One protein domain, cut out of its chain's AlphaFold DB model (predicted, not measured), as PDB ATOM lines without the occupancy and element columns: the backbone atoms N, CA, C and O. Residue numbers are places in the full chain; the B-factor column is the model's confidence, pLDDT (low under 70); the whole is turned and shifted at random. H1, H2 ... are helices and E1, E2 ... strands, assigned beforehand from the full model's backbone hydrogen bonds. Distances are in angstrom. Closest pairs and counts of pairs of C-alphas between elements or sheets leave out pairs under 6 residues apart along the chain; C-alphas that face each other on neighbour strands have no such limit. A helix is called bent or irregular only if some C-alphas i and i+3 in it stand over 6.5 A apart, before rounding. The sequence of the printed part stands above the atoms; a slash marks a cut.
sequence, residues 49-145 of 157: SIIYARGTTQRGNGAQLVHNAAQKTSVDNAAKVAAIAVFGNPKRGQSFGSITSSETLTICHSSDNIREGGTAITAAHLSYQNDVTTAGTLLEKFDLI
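This is residues 49 to 145 of the 157 residues of an uncharacterized protein of Byssothecium circinans (UniProt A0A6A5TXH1). A small sheet of three parallel strands makes the middle layer, with the long helix H5 covering one face and the shorter H1 on the other. H3, H4 and their links gather beyond the ends of the strands, H2 lies beyond the start of E2, and residues 88 to 103 loop back from E2 to E3 on the H1 side. The 97 printed residues hold five named helices and three named strands, in the order E1 H1 H2 E2 E3 H3 H4 H5; the sheet order is E1 E2 E3 and the class is mixed, helices and strands. The whole is compact, with a radius of gyration of the C-alphas of 13.1 A and spans of 37 by 27 by 17 A.

E2, residues 81 to 87, is the inner strand between edge strands E1, residues 49 to 52, and E3, residues 104 to 107. E1 and E2 are parallel at 12 degrees, with N 50 and O 83 within hydrogen-bond range at 2.9 A. E2 and E3 are parallel at 12 degrees, with N 105 and O 84 within range at 2.8 A. H5, residues 128 to 143, is on the sheet at a height of 8.5 A, along the strands at 11 degrees to E2 on the local plane. It lies over E2 and only just over E3, where 3 of its 16 C-alphas fall; its closest C-alphas to E2 are those of Ala 135 and Ala 85, 5.9 A apart. H5 is irregular, with C-alphas 130 and 133 7.5 A apart, and has a kink of 25 degrees near residue 135. On the opposite face H1, residues 62 to 70, is on the sheet at a height of 9.2 A and runs along the strands, over E2, at 22 degrees to E2 on the local plane; the closest C-alphas of the two are those of Ala 63 and Val 86, 5.3 A apart. These make three layers, helices on both faces of a sheet. E1, H1, H2 at residues 75 to 78, and E2 form a strand-helix-strand unit, two parallel strands joined through helices, with a right-handed crossover. H3, residues 113 to 116, and H4, residues 123 to 126, are close but not clearly touching, with the closest C-alphas, of Ile 114 and His 125, 7.2 A apart. H2, H3 and H4 are not on the sheet. In H1 every O i to N i+4 pair is within hydrogen-bond range, in H5 6 of 12; H2, H3 and H4 are too short for such a pair.

E1 begins at C-alpha 49, (53.125, 125.489, 31.772). E2 is 17.5 A long and H1 11.9 A. H5, 22.9 A long, ends at C-alpha 143, (48.708, 118.376, 37.124).

The C-alphas of Ala 120 and Ile 145 are the two farthest apart, at 39.0 A. The printed part has no cut, and the link from E2 to E3, 16 residues, is long. The mean pLDDT of the printed part is 77.8, with residues 49 to 62 and 139 to 145 under 70.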
ATOM      1  N   SER A  49      51.841 126.180  31.627       63.50
ATOM      2  CA  SER A  49      53.125 125.489  31.772       63.50
ATOM      3  C   SER A  49      54.038 125.842  30.599       63.50
ATOM      4  O   SER A  49      53.680 125.626  29.440       63.50
ATOM      5  N   ILE A  50      55.224 126.388  30.882       66.75
ATOM      6  CA  ILE A  50      56.210 126.771  29.864       66.75
ATOM      7  C   ILE A  50      57.428 125.850  29.975       66.75
ATOM      8  O   ILE A  50      58.220 125.950  30.913       66.75
ATOM      9  N   ILE A  51      57.625 124.989  28.974       63.06
ATOM     10  CA  ILE A  51      58.874 124.237  28.791       63.06
ATOM     11  C   ILE A  51      59.654 124.887  27.656       63.06
ATOM     12  O   ILE A  51      59.157 124.973  26.531       63.06
ATOM     13  N   TYR A  52      60.887 125.320  27.919       66.12
ATOM     14  CA  TYR A  52      61.750 125.861  26.874       66.12
ATOM     15  C   TYR A  52      63.093 125.132  26.822       66.12
ATOM     16  O   TYR A  52      63.958 125.339  27.674       66.12
ATOM     17  N   ALA A  53      63.290 124.345  25.762       52.16
ATOM     18  CA  ALA A  53      64.538 123.666  25.431       52.16
ATOM     19  C   ALA A  53      65.055 124.163  24.073       52.16
ATOM     20  O   ALA A  53      64.597 123.729  23.019       52.16
ATOM     21  N   ARG A  54      66.017 125.091  24.070       53.56
ATOM     22  CA  ARG A  54      66.784 125.413  22.855       53.56
ATOM     23  C   ARG A  54      68.238 125.625  23.242       53.56
ATOM     24  O   ARG A  54      68.550 126.630  23.879       53.56
ATOM     25  N   GLY A  55      69.106 124.706  22.834       49.53
ATOM     26  CA  GLY A  55      70.547 124.926  22.874       49.53
ATOM     27  C   GLY A  55      70.977 125.746  21.656       49.53
ATOM     28  O   GLY A  55      70.853 125.259  20.532       49.53
ATOM     29  N   THR A  56      71.420 126.996  21.837       50.72
ATOM     30  CA  THR A  56      71.919 127.850  20.739       50.72
ATOM     31  C   THR A  56      73.205 128.586  21.071       50.72
ATOM     32  O   THR A  56      73.477 128.905  22.218       50.72
ATOM     33  N   THR A  57      73.953 128.943  20.024       47.81
ATOM     34  CA  THR A  57      75.170 129.777  20.065       47.81
ATOM     35  C   THR A  57      74.909 131.275  20.253       47.81
ATOM     36  O   THR A  57      75.853 132.062  20.302       47.81
ATOM     37  N   GLN A  58      73.651 131.718  20.296       51.41
ATOM     38  CA  GLN A  58      73.307 133.137  20.209       51.41
ATOM     39  C   GLN A  58      73.110 133.755  21.599       51.41
ATOM     40  O   GLN A  58      72.402 133.211  22.445       51.41
ATOM     41  N   ARG A  59      73.676 134.953  21.824       44.66
ATOM     42  CA  ARG A  59      73.264 135.820  22.942       44.66
ATOM     43  C   ARG A  59      71.759 136.067  22.813       44.66
ATOM     44  O   ARG A  59      71.314 136.594  21.800       44.66
ATOM     45  N   GLY A  60      70.992 135.653  23.822       51.88
ATOM     46  CA  GLY A  60      69.542 135.482  23.699       51.88
ATOM     47  C   GLY A  60      69.092 134.019  23.614       51.88
ATOM     48  O   GLY A  60      68.106 133.721  22.945       51.88
ATOM     49  N   ASN A  61      69.777 133.098  24.304       61.09
ATOM     50  CA  ASN A  61      69.238 131.764  24.581       61.09
ATOM     51  C   ASN A  61      67.841 131.917  25.170       61.09
ATOM     52  O   ASN A  61      67.661 132.687  26.109       61.09
ATOM     53  N   GLY A  62      66.833 131.229  24.643       69.19
ATOM     54  CA  GLY A  62      65.469 131.514  25.096       69.19
ATOM     55  C   GLY A  62      65.199 131.167  26.563       69.19
ATOM     56  O   GLY A  62      64.274 131.732  27.123       69.19
ATOM     57  N   ALA A  63      66.067 130.409  27.243       76.12
ATOM     58  CA  ALA A  63      66.071 130.340  28.708       76.12
ATOM     59  C   ALA A  63      66.256 131.731  29.354       76.12
ATOM     60  O   ALA A  63      65.569 132.090  30.308       76.12
ATOM     61  N   GLN A  64      67.135 132.560  28.787       78.25
ATOM     62  CA  GLN A  64      67.339 133.946  29.197       78.25
ATOM     63  C   GLN A  64      66.161 134.848  28.801       78.25
ATOM     64  O   GLN A  64      65.865 135.796  29.526       78.25
ATOM     65  N   LEU A  65      65.463 134.555  27.696       82.69
ATOM     66  CA  LEU A  65      64.229 135.262  27.330       82.69
ATOM     67  C   LEU A  65      63.100 134.957  28.317       82.69
ATOM     68  O   LEU A  65      62.493 135.897  28.822       82.69
ATOM     69  N   VAL A  66      62.876 133.681  28.644       83.50
ATOM     70  CA  VAL A  66      61.912 133.252  29.672       83.50
ATOM     71  C   VAL A  66      62.240 133.918  31.003       83.50
ATOM     72  O   VAL A  66      61.364 134.513  31.621       83.50
ATOM     73  N   HIS A  67      63.513 133.922  31.401       83.62
ATOM     74  CA  HIS A  67      63.946 134.606  32.614       83.62
ATOM     75  C   HIS A  67      63.650 136.114  32.575       83.62
ATOM     76  O   HIS A  67      63.085 136.663  33.513       83.62
ATOM     77  N   ASN A  68      63.996 136.802  31.485       85.94
ATOM     78  CA  ASN A  68      63.738 138.238  31.349       85.94
ATOM     79  C   ASN A  68      62.241 138.572  31.316       85.94
ATOM     80  O   ASN A  68      61.850 139.625  31.814       85.94
ATOM     81  N   ALA A  69      61.417 137.710  30.718       85.56
ATOM     82  CA  ALA A  69      59.969 137.866  30.699       85.56
ATOM     83  C   ALA A  69      59.382 137.668  32.101       85.56
ATOM     84  O   ALA A  69      58.610 138.504  32.560       85.56
ATOM     85  N   ALA A  70      59.822 136.627  32.813       87.00
ATOM     86  CA  ALA A  70      59.415 136.360  34.187       87.00
ATOM     87  C   ALA A  70      59.793 137.509  35.139       87.00
ATOM     88  O   ALA A  70      59.001 137.904  35.982       87.00
ATOM     89  N   GLN A  71      60.954 138.136  34.939       89.88
ATOM     90  CA  GLN A  71      61.366 139.322  35.702       89.88
ATOM     91  C   GLN A  71      60.507 140.571  35.437       89.88
ATOM     92  O   GLN A  71      60.523 141.508  36.229       89.88
ATOM     93  N   LYS A  72      59.782 140.616  34.316       89.50
ATOM     94  CA  LYS A  72      58.927 141.748  33.922       89.50
ATOM     95  C   LYS A  72      57.435 141.468  34.094       89.50
ATOM     96  O   LYS A  72      56.623 142.338  33.784       89.50
ATOM     97  N   THR A  73      57.066 140.266  34.527       82.00
ATOM     98  CA  THR A  73      55.664 139.891  34.711       82.00
ATOM     99  C   THR A  73      55.116 140.485  36.009       82.00
ATOM    100  O   THR A  73      55.851 140.647  36.982       82.00
ATOM    101  N   SER A  74      53.827 140.827  36.034       88.06
ATOM    102  CA  SER A  74      53.154 141.237  37.270       88.06
ATOM    103  C   SER A  74      52.921 140.034  38.186       88.06
ATOM    104  O   SER A  74      52.855 138.898  37.715       88.06
ATOM    105  N   VAL A  75      52.719 140.278  39.482       86.25
ATOM    106  CA  VAL A  75      52.360 139.232  40.458       86.25
ATOM    107  C   VAL A  75      51.108 138.448  40.037       86.25
ATOM    108  O   VAL A  75      51.113 137.223  40.089       86.25
ATOM    109  N   ASP A  76      50.090 139.129  39.498       82.06
ATOM    110  CA  ASP A  76      48.844 138.498  39.036       82.06
ATOM    111  C   ASP A  76      49.057 137.571  37.834       82.06
ATOM    112  O   ASP A  76      48.326 136.601  37.647       82.06
ATOM    113  N   ASN A  77      50.041 137.877  36.988       80.31
ATOM    114  CA  ASN A  77      50.392 137.030  35.854       80.31
ATOM    115  C   ASN A  77      51.369 135.924  36.259       80.31
ATOM    116  O   ASN A  77      51.279 134.830  35.713       80.31
ATOM    117  N   ALA A  78      52.261 136.178  37.221       82.56
ATOM    118  CA  ALA A  78      53.115 135.150  37.814       82.56
ATOM    119  C   ALA A  78      52.279 134.052  38.481       82.56
ATOM    120  O   ALA A  78      52.557 132.880  38.265       82.56
ATOM    121  N   ALA A  79      51.205 134.419  39.188       83.56
ATOM    122  CA  ALA A  79      50.288 133.475  39.831       83.56
ATOM    123  C   ALA A  79      49.539 132.551  38.847       83.56
ATOM    124  O   ALA A  79      48.927 131.572  39.259       83.56
ATOM    125  N   LYS A  80      49.572 132.856  37.543       79.38
ATOM    126  CA  LYS A  80      49.004 132.013  36.478       79.38
ATOM    127  C   LYS A  80      50.047 131.086  35.851       79.38
ATOM    128  O   LYS A  80      49.729 130.367  34.908       79.38
ATOM    129  N   VAL A  81      51.298 131.124  36.295       81.31
ATOM    130  CA  VAL A  81      52.340 130.231  35.789       81.31
ATOM    131  C   VAL A  81      52.325 128.966  36.628       81.31
ATOM    132  O   VAL A  81      52.672 129.003  37.798       81.31
ATOM    133  N   ALA A  82      51.940 127.848  36.015       80.25
ATOM    134  CA  ALA A  82      51.958 126.556  36.693       80.25
ATOM    135  C   ALA A  82      53.394 126.057  36.872       80.25
ATOM    136  O   ALA A  82      53.759 125.551  37.922       80.25
ATOM    137  N   ALA A  83      54.221 126.204  35.834       83.88
ATOM    138  CA  ALA A  83      55.600 125.752  35.877       83.88
ATOM    139  C   ALA A  83      56.471 126.382  34.790       83.88
ATOM    140  O   ALA A  83      56.014 126.667  33.678       83.88
ATOM    141  N   ILE A  84      57.763 126.504  35.092       85.88
ATOM    142  CA  ILE A  84      58.828 126.865  34.159       85.88
ATOM    143  C   ILE A  84      59.943 125.832  34.255       85.88
ATOM    144  O   ILE A  84      60.585 125.704  35.295       85.88
ATOM    145  N   ALA A  85      60.258 125.178  33.141       86.81
ATOM    146  CA  ALA A  85      61.489 124.407  32.994       86.81
ATOM    147  C   ALA A  85      62.371 125.033  31.904       86.81
ATOM    148  O   ALA A  85      61.946 125.174  30.752       86.81
ATOM    149  N   VAL A  86      63.602 125.412  32.263       85.75
ATOM    150  CA  VAL A  86      64.602 125.944  31.325       85.75
ATOM    151  C   VAL A  86      65.892 125.131  31.347       85.75
ATOM    152  O   VAL A  86      66.368 124.712  32.401       85.75
ATOM    153  N   PHE A  87      66.504 124.974  30.177       85.94
ATOM    154  CA  PHE A  87      67.766 124.255  29.998       85.94
ATOM    155  C   PHE A  87      68.890 125.212  29.585       85.94
ATOM    156  O   PHE A  87      68.652 126.155  28.824       85.94
ATOM    157  N   GLY A  88      70.108 124.989  30.085       82.56
ATOM    158  CA  GLY A  88      71.301 125.746  29.672       82.56
ATOM    159  C   GLY A  88      71.209 127.247  29.962       82.56
ATOM    160  O   GLY A  88      71.628 128.075  29.153       82.56
ATOM    161  N   ASN A  89      70.599 127.626  31.093       82.94
ATOM    162  CA  ASN A  89      70.348 129.025  31.432       82.94
ATOM    163  C   ASN A  89      71.620 129.718  31.976       82.94
ATOM    164  O   ASN A  89      72.057 129.382  33.080       82.94
ATOM    165  N   PRO A  90      72.167 130.750  31.299       78.38
ATOM    166  CA  PRO A  90      73.294 131.536  31.819       78.38
ATOM    167  C   PRO A  90      72.942 132.357  33.069       78.38
ATOM    168  O   PRO A  90      73.829 132.843  33.762       78.38
ATOM    169  N   LYS A  91      71.647 132.531  33.367       80.38
ATOM    170  CA  LYS A  91      71.144 133.209  34.572       80.38
ATOM    171  C   LYS A  91      70.759 132.231  35.686       80.38
ATOM    172  O   LYS A  91      69.885 132.531  36.497       80.38
ATOM    173  N   ARG A  92      71.349 131.032  35.716       81.56
ATOM    174  CA  ARG A  92      71.061 130.035  36.758       81.56
ATOM    175  C   ARG A  92      71.295 130.610  38.161       81.56
ATOM    176  O   ARG A  92      72.208 131.405  38.365       81.56
ATOM    177  N   GLY A  93      70.465 130.200  39.117       82.81
ATOM    178  CA  GLY A  93      70.516 130.690  40.499       82.81
ATOM    179  C   GLY A  93      69.868 132.062  40.720       82.81
ATOM    180  O   GLY A  93      69.711 132.470  41.864       82.81
ATOM    181  N   GLN A  94      69.451 132.760  39.660       88.56
ATOM    182  CA  GLN A  94      68.621 133.961  39.773       88.56
ATOM    183  C   GLN A  94      67.136 133.568  39.821       88.56
ATOM    184  O   GLN A  94      66.727 132.611  39.161       88.56
ATOM    185  N   SER A  95      66.322 134.318  40.571       89.94
ATOM    186  CA  SER A  95      64.871 134.091  40.647       89.94
ATOM    187  C   SER A  95      64.177 134.359  39.307       89.94
ATOM    188  O   SER A  95      64.690 135.094  38.469       89.94
ATOM    189  N   PHE A  96      62.979 133.811  39.100       89.69
ATOM    190  CA  PHE A  96      62.116 134.140  37.955       89.69
ATOM    191  C   PHE A  96      61.109 135.244  38.322       89.69
ATOM    192  O   PHE A  96      59.919 135.146  38.033       89.69
ATOM    193  N   GLY A  97      61.581 136.302  38.988       91.69
ATOM    194  CA  GLY A  97      60.722 137.386  39.467       91.69
ATOM    195  C   GLY A  97      59.781 136.918  40.581       91.69
ATOM    196  O   GLY A  97      60.244 136.372  41.582       91.69
ATOM    197  N   SER A  98      58.477 137.143  40.399       91.19
ATOM    198  CA  SER A  98      57.420 136.797  41.365       91.19
ATOM    199  C   SER A  98      56.912 135.353  41.274       91.19
ATOM    200  O   SER A  98      56.019 134.991  42.031       91.19
ATOM    201  N   ILE A  99      57.443 134.541  40.354       88.94
ATOM    202  CA  ILE A  99      57.079 133.123  40.215       88.94
ATOM    203  C   ILE A  99      57.761 132.323  41.326       88.94
ATOM    204  O   ILE A  99      58.943 132.544  41.618       88.94
ATOM    205  N   THR A 100      57.030 131.397  41.944       90.19
ATOM    206  CA  THR A 100      57.518 130.657  43.108       90.19
ATOM    207  C   THR A 100      58.668 129.743  42.706       90.19
ATOM    208  O   THR A 100      58.629 129.083  41.670       90.19
ATOM    209  N   SER A 101      59.702 129.641  43.540       88.12
ATOM    210  CA  SER A 101      60.854 128.784  43.235       88.12
ATOM    211  C   SER A 101      60.478 127.307  43.058       88.12
ATOM    212  O   SER A 101      61.117 126.624  42.262       88.12
ATOM    213  N   SER A 102      59.421 126.830  43.727       88.31
ATOM    214  CA  SER A 102      58.872 125.474  43.563       88.31
ATOM    215  C   SER A 102      58.260 125.210  42.183       88.31
ATOM    216  O   SER A 102      58.172 124.054  41.782       88.31
ATOM    217  N   GLU A 103      57.868 126.259  41.457       86.44
ATOM    218  CA  GLU A 103      57.308 126.215  40.096       86.44
ATOM    219  C   GLU A 103      58.396 126.332  39.029       86.44
ATOM    220  O   GLU A 103      58.120 126.273  37.835       86.44
ATOM    221  N   THR A 104      59.658 126.491  39.429       88.00
ATOM    222  CA  THR A 104      60.757 126.746  38.500       88.00
ATOM    223  C   THR A 104      61.830 125.677  38.586       88.00
ATOM    224  O   THR A 104      62.271 125.283  39.663       88.00
ATOM    225  N   LEU A 105      62.315 125.251  37.426       87.75
ATOM    226  CA  LEU A 105      63.410 124.307  37.288       87.75
ATOM    227  C   LEU A 105      64.394 124.822  36.243       87.75
ATOM    228  O   LEU A 105      64.033 125.162  35.119       87.75
ATOM    229  N   THR A 106      65.667 124.879  36.623       87.81
ATOM    230  CA  THR A 106      66.773 125.171  35.710       87.81
ATOM    231  C   THR A 106      67.697 123.964  35.655       87.81
ATOM    232  O   THR A 106      68.282 123.600  36.673       87.81
ATOM    233  N   ILE A 107      67.857 123.375  34.472       88.00
ATOM    234  CA  ILE A 107      68.721 122.211  34.252       88.00
ATOM    235  C   ILE A 107      69.980 122.662  33.506       88.00
ATOM    236  O   ILE A 107      69.924 123.220  32.407       88.00
ATOM    237  N   CYS A 108      71.140 122.437  34.122       88.06
ATOM    238  CA  CYS A 108      72.440 122.895  33.636       88.06
ATOM    239  C   CYS A 108      73.492 121.785  33.770       88.06
ATOM    240  O   CYS A 108      73.901 121.472  34.887       88.06
ATOM    241  N   HIS A 109      73.990 121.235  32.660       88.94
ATOM    242  CA  HIS A 109      75.062 120.235  32.698       88.94
ATOM    243  C   HIS A 109      76.394 120.845  33.143       88.94
ATOM    244  O   HIS A 109      76.673 122.003  32.851       88.94
ATOM    245  N   SER A 110      77.220 120.090  33.873       86.50
ATOM    246  CA  SER A 110      78.509 120.545  34.440       86.50
ATOM    247  C   SER A 110      79.471 121.148  33.417       86.50
ATOM    248  O   SER A 110      80.116 122.150  33.709       86.50
ATOM    249  N   SER A 111      79.529 120.572  32.219       85.62
ATOM    250  CA  SER A 111      80.439 120.962  31.137       85.62
ATOM    251  C   SER A 111      79.780 121.800  30.034       85.62
ATOM    252  O   SER A 111      80.364 121.987  28.964       85.62
ATOM    253  N   ASP A 112      78.576 122.327  30.265       85.31
ATOM    254  CA  ASP A 112      77.960 123.295  29.358       85.31
ATOM    255  C   ASP A 112      78.577 124.690  29.568       85.31
ATOM    256  O   ASP A 112      78.331 125.347  30.575       85.31
ATOM    257  N   ASN A 113      79.371 125.174  28.612       82.50
ATOM    258  CA  ASN A 113      80.009 126.491  28.709       82.50
ATOM    259  C   ASN A 113      78.998 127.651  28.653       82.50
ATOM    260  O   ASN A 113      79.234 128.705  29.250       82.50
ATOM    261  N   ILE A 114      77.851 127.454  27.999       82.75
ATOM    262  CA  ILE A 114      76.793 128.462  27.885       82.75
ATOM    263  C   ILE A 114      76.180 128.776  29.248       82.75
ATOM    264  O   ILE A 114      75.840 129.928  29.527       82.75
ATOM    265  N   ARG A 115      76.091 127.781  30.134       80.94
ATOM    266  CA  ARG A 115      75.547 127.971  31.485       80.94
ATOM    267  C   ARG A 115      76.353 128.994  32.299       80.94
ATOM    268  O   ARG A 115      75.794 129.605  33.201       80.94
ATOM    269  N   GLU A 116      77.646 129.156  32.000       81.12
ATOM    270  CA  GLU A 116      78.568 130.107  32.644       81.12
ATOM    271  C   GLU A 116      78.604 131.464  31.917       81.12
ATOM    272  O   GLU A 116      79.432 132.318  32.224       81.12
ATOM    273  N   GLY A 117      77.737 131.675  30.919       77.50
ATOM    274  CA  GLY A 117      77.754 132.873  30.075       77.50
ATOM    275  C   GLY A 117      78.813 132.839  28.969       77.50
ATOM    276  O   GLY A 117      79.040 133.858  28.312       77.50
ATOM    277  N   GLY A 118      79.445 131.684  28.753       77.94
ATOM    278  CA  GLY A 118      80.329 131.449  27.623       77.94
ATOM    279  C   GLY A 118      79.574 131.316  26.297       77.94
ATOM    280  O   GLY A 118      78.361 131.510  26.218       77.94
ATOM    281  N   THR A 119      80.308 131.009  25.228       77.75
ATOM    282  CA  THR A 119      79.769 130.929  23.854       77.75
ATOM    283  C   THR A 119      80.050 129.593  23.170       77.75
ATOM    284  O   THR A 119      79.555 129.354  22.068       77.75
ATOM    285  N   ALA A 120      80.821 128.707  23.809       81.19
ATOM    286  CA  ALA A 120      81.174 127.423  23.229       81.19
ATOM    287  C   ALA A 120      80.023 126.420  23.368       81.19
ATOM    288  O   ALA A 120      79.479 126.218  24.454       81.19
ATOM    289  N   ILE A 121      79.695 125.743  22.269       80.94
ATOM    290  CA  ILE A 121      78.741 124.633  22.269       80.94
ATOM    291  C   ILE A 121      79.513 123.355  22.523       80.94
ATOM    292  O   ILE A 121      80.269 122.887  21.674       80.94
ATOM    293  N   THR A 122      79.328 122.801  23.711       83.50
ATOM    294  CA  THR A 122      79.884 121.503  24.078       83.50
ATOM    295  C   THR A 122      78.836 120.415  23.854       83.50
ATOM    296  O   THR A 122      77.645 120.701  23.718       83.50
ATOM    297  N   ALA A 123      79.254 119.148  23.859       85.44
ATOM    298  CA  ALA A 123      78.321 118.021  23.802       85.44
ATOM    299  C   ALA A 123      77.248 118.103  24.906       85.44
ATOM    300  O   ALA A 123      76.089 117.792  24.664       85.44
ATOM    301  N   ALA A 124      77.619 118.616  26.081       85.56
ATOM    302  CA  ALA A 124      76.710 118.820  27.200       85.56
ATOM    303  C   ALA A 124      75.608 119.855  26.922       85.56
ATOM    304  O   ALA A 124      74.501 119.718  27.436       85.56
ATOM    305  N   HIS A 125      75.870 120.867  26.090       83.75
ATOM    306  CA  HIS A 125      74.847 121.837  25.689       83.75
ATOM    307  C   HIS A 125      73.833 121.249  24.689       83.75
ATOM    308  O   HIS A 125      72.711 121.736  24.562       83.75
ATOM    309  N   LEU A 126      74.225 120.191  23.972       82.88
ATOM    310  CA  LEU A 126      73.421 119.518  22.948       82.88
ATOM    311  C   LEU A 126      72.739 118.238  23.456       82.88
ATOM    312  O   LEU A 126      72.196 117.489  22.649       82.88
ATOM    313  N   SER A 127      72.803 117.963  24.762       83.25
ATOM    314  CA  SER A 127      72.327 116.704  25.349       83.25
ATOM    315  C   SER A 127      71.119 116.846  26.279       83.25
ATOM    316  O   SER A 127      70.784 115.895  26.976       83.25
ATOM    317  N   TYR A 128      70.449 118.004  26.293       82.38
ATOM    318  CA  TYR A 128      69.304 118.268  27.178       82.38
ATOM    319  C   TYR A 128      68.041 117.459  26.866       82.38
ATOM    320  O   TYR A 128      67.130 117.383  27.689       82.38
ATOM    321  N   GLN A 129      67.984 116.803  25.706       78.56
ATOM    322  CA  GLN A 129      66.969 115.793  25.408       78.56
ATOM    323  C   GLN A 129      66.972 114.638  26.418       78.56
ATOM    324  O   GLN A 129      65.956 113.972  26.562       78.56
ATOM    325  N   ASN A 130      68.082 114.411  27.124       82.31
ATOM    326  CA  ASN A 130      68.180 113.365  28.139       82.31
ATOM    327  C   ASN A 130      67.488 113.755  29.458       82.31
ATOM    328  O   ASN A 130      67.210 112.887  30.278       82.31
ATOM    329  N   ASP A 131      67.177 115.038  29.652       83.12
ATOM    330  CA  ASP A 131      66.627 115.581  30.899       83.12
ATOM    331  C   ASP A 131      65.133 115.924  30.792       83.12
ATOM    332  O   ASP A 131      64.534 116.491  31.712       83.12
ATOM    333  N   VAL A 132      64.508 115.584  29.659       75.06
ATOM    334  CA  VAL A 132      63.088 115.863  29.402       75.06
ATOM    335  C   VAL A 132      62.177 115.188  30.423       75.06
ATOM    336  O   VAL A 132      61.178 115.782  30.810       75.06
ATOM    337  N   THR A 133      62.547 114.009  30.935       81.00
ATOM    338  CA  THR A 133      61.806 113.327  32.010       81.00
ATOM    339  C   THR A 133      61.842 114.130  33.307       81.00
ATOM    340  O   THR A 133      60.812 114.304  33.946       81.00
ATOM    341  N   THR A 134      62.996 114.693  33.679       80.88
ATOM    342  CA  THR A 134      63.118 115.533  34.879       80.88
ATOM    343  C   THR A 134      62.270 116.798  34.767       80.88
ATOM    344  O   THR A 134      61.617 117.188  35.735       80.88
ATOM    345  N   ALA A 135      62.237 117.421  33.585       78.06
ATOM    346  CA  ALA A 135      61.329 118.534  33.321       78.06
ATOM    347  C   ALA A 135      59.851 118.100  33.339       78.06
ATOM    348  O   ALA A 135      59.018 118.830  33.870       78.06
ATOM    349  N   GLY A 136      59.535 116.907  32.827       75.69
ATOM    350  CA  GLY A 136      58.196 116.313  32.864       75.69
ATOM    351  C   GLY A 136      57.677 116.096  34.285       75.69
ATOM    352  O   GLY A 136      56.571 116.520  34.596       75.69
ATOM    353  N   THR A 137      58.504 115.567  35.192       79.38
ATOM    354  CA  THR A 137      58.123 115.361  36.601       79.38
ATOM    355  C   THR A 137      57.768 116.663  37.325       79.38
ATOM    356  O   THR A 137      56.972 116.650  38.262       79.38
ATOM    357  N   LEU A 138      58.347 117.805  36.933       75.69
ATOM    358  CA  LEU A 138      57.908 119.097  37.464       75.69
ATOM    359  C   LEU A 138      56.455 119.361  37.069       75.69
ATOM    360  O   LEU A 138      55.660 119.700  37.932       75.69
ATOM    361  N   LEU A 139      56.111 119.166  35.795       68.25
ATOM    362  CA  LEU A 139      54.763 119.405  35.280       68.25
ATOM    363  C   LEU A 139      53.728 118.447  35.866       68.25
ATOM    364  O   LEU A 139      52.648 118.889  36.242       68.25
ATOM    365  N   GLU A 140      54.084 117.174  36.024       69.25
ATOM    366  CA  GLU A 140      53.215 116.170  36.651       69.25
ATOM    367  C   GLU A 140      52.831 116.562  38.085       69.25
ATOM    368  O   GLU A 140      51.698 116.345  38.509       69.25
ATOM    369  N   LYS A 141      53.735 117.206  38.839       58.19
ATOM    370  CA  LYS A 141      53.406 117.729  40.175       58.19
ATOM    371  C   LYS A 141      52.337 118.819  40.122       58.19
ATOM    372  O   LYS A 141      51.570 118.927  41.071       58.19
ATOM    373  N   PHE A 142      52.268 119.600  39.047       56.81
ATOM    374  CA  PHE A 142      51.262 120.651  38.884       56.81
ATOM    375  C   PHE A 142      49.932 120.119  38.362       56.81
ATOM    376  O   PHE A 142      48.895 120.585  38.831       56.81
ATOM    377  N   ASP A 143      49.936 119.090  37.510       54.84
ATOM    378  CA  ASP A 143      48.708 118.376  37.124       54.84
ATOM    379  C   ASP A 143      47.997 117.772  38.350       54.84
ATOM    380  O   ASP A 143      46.769 117.752  38.412       54.84
ATOM    381  N   LEU A 144      48.756 117.358  39.374       43.28
ATOM    382  CA  LEU A 144      48.217 116.853  40.645       43.28
ATOM    383  C   LEU A 144      47.736 117.949  41.612       43.28
ATOM    384  O   LEU A 144      46.945 117.660  42.508       43.28
ATOM    385  N   ILE A 145      48.221 119.185  41.465       44.69
ATOM    386  CA  ILE A 145      47.878 120.317  42.345       44.69
ATOM    387  C   ILE A 145      46.768 121.188  41.721       44.69
ATOM    388  O   ILE A 145      46.113 121.939  42.441       44.69
TER     389      ILE A 145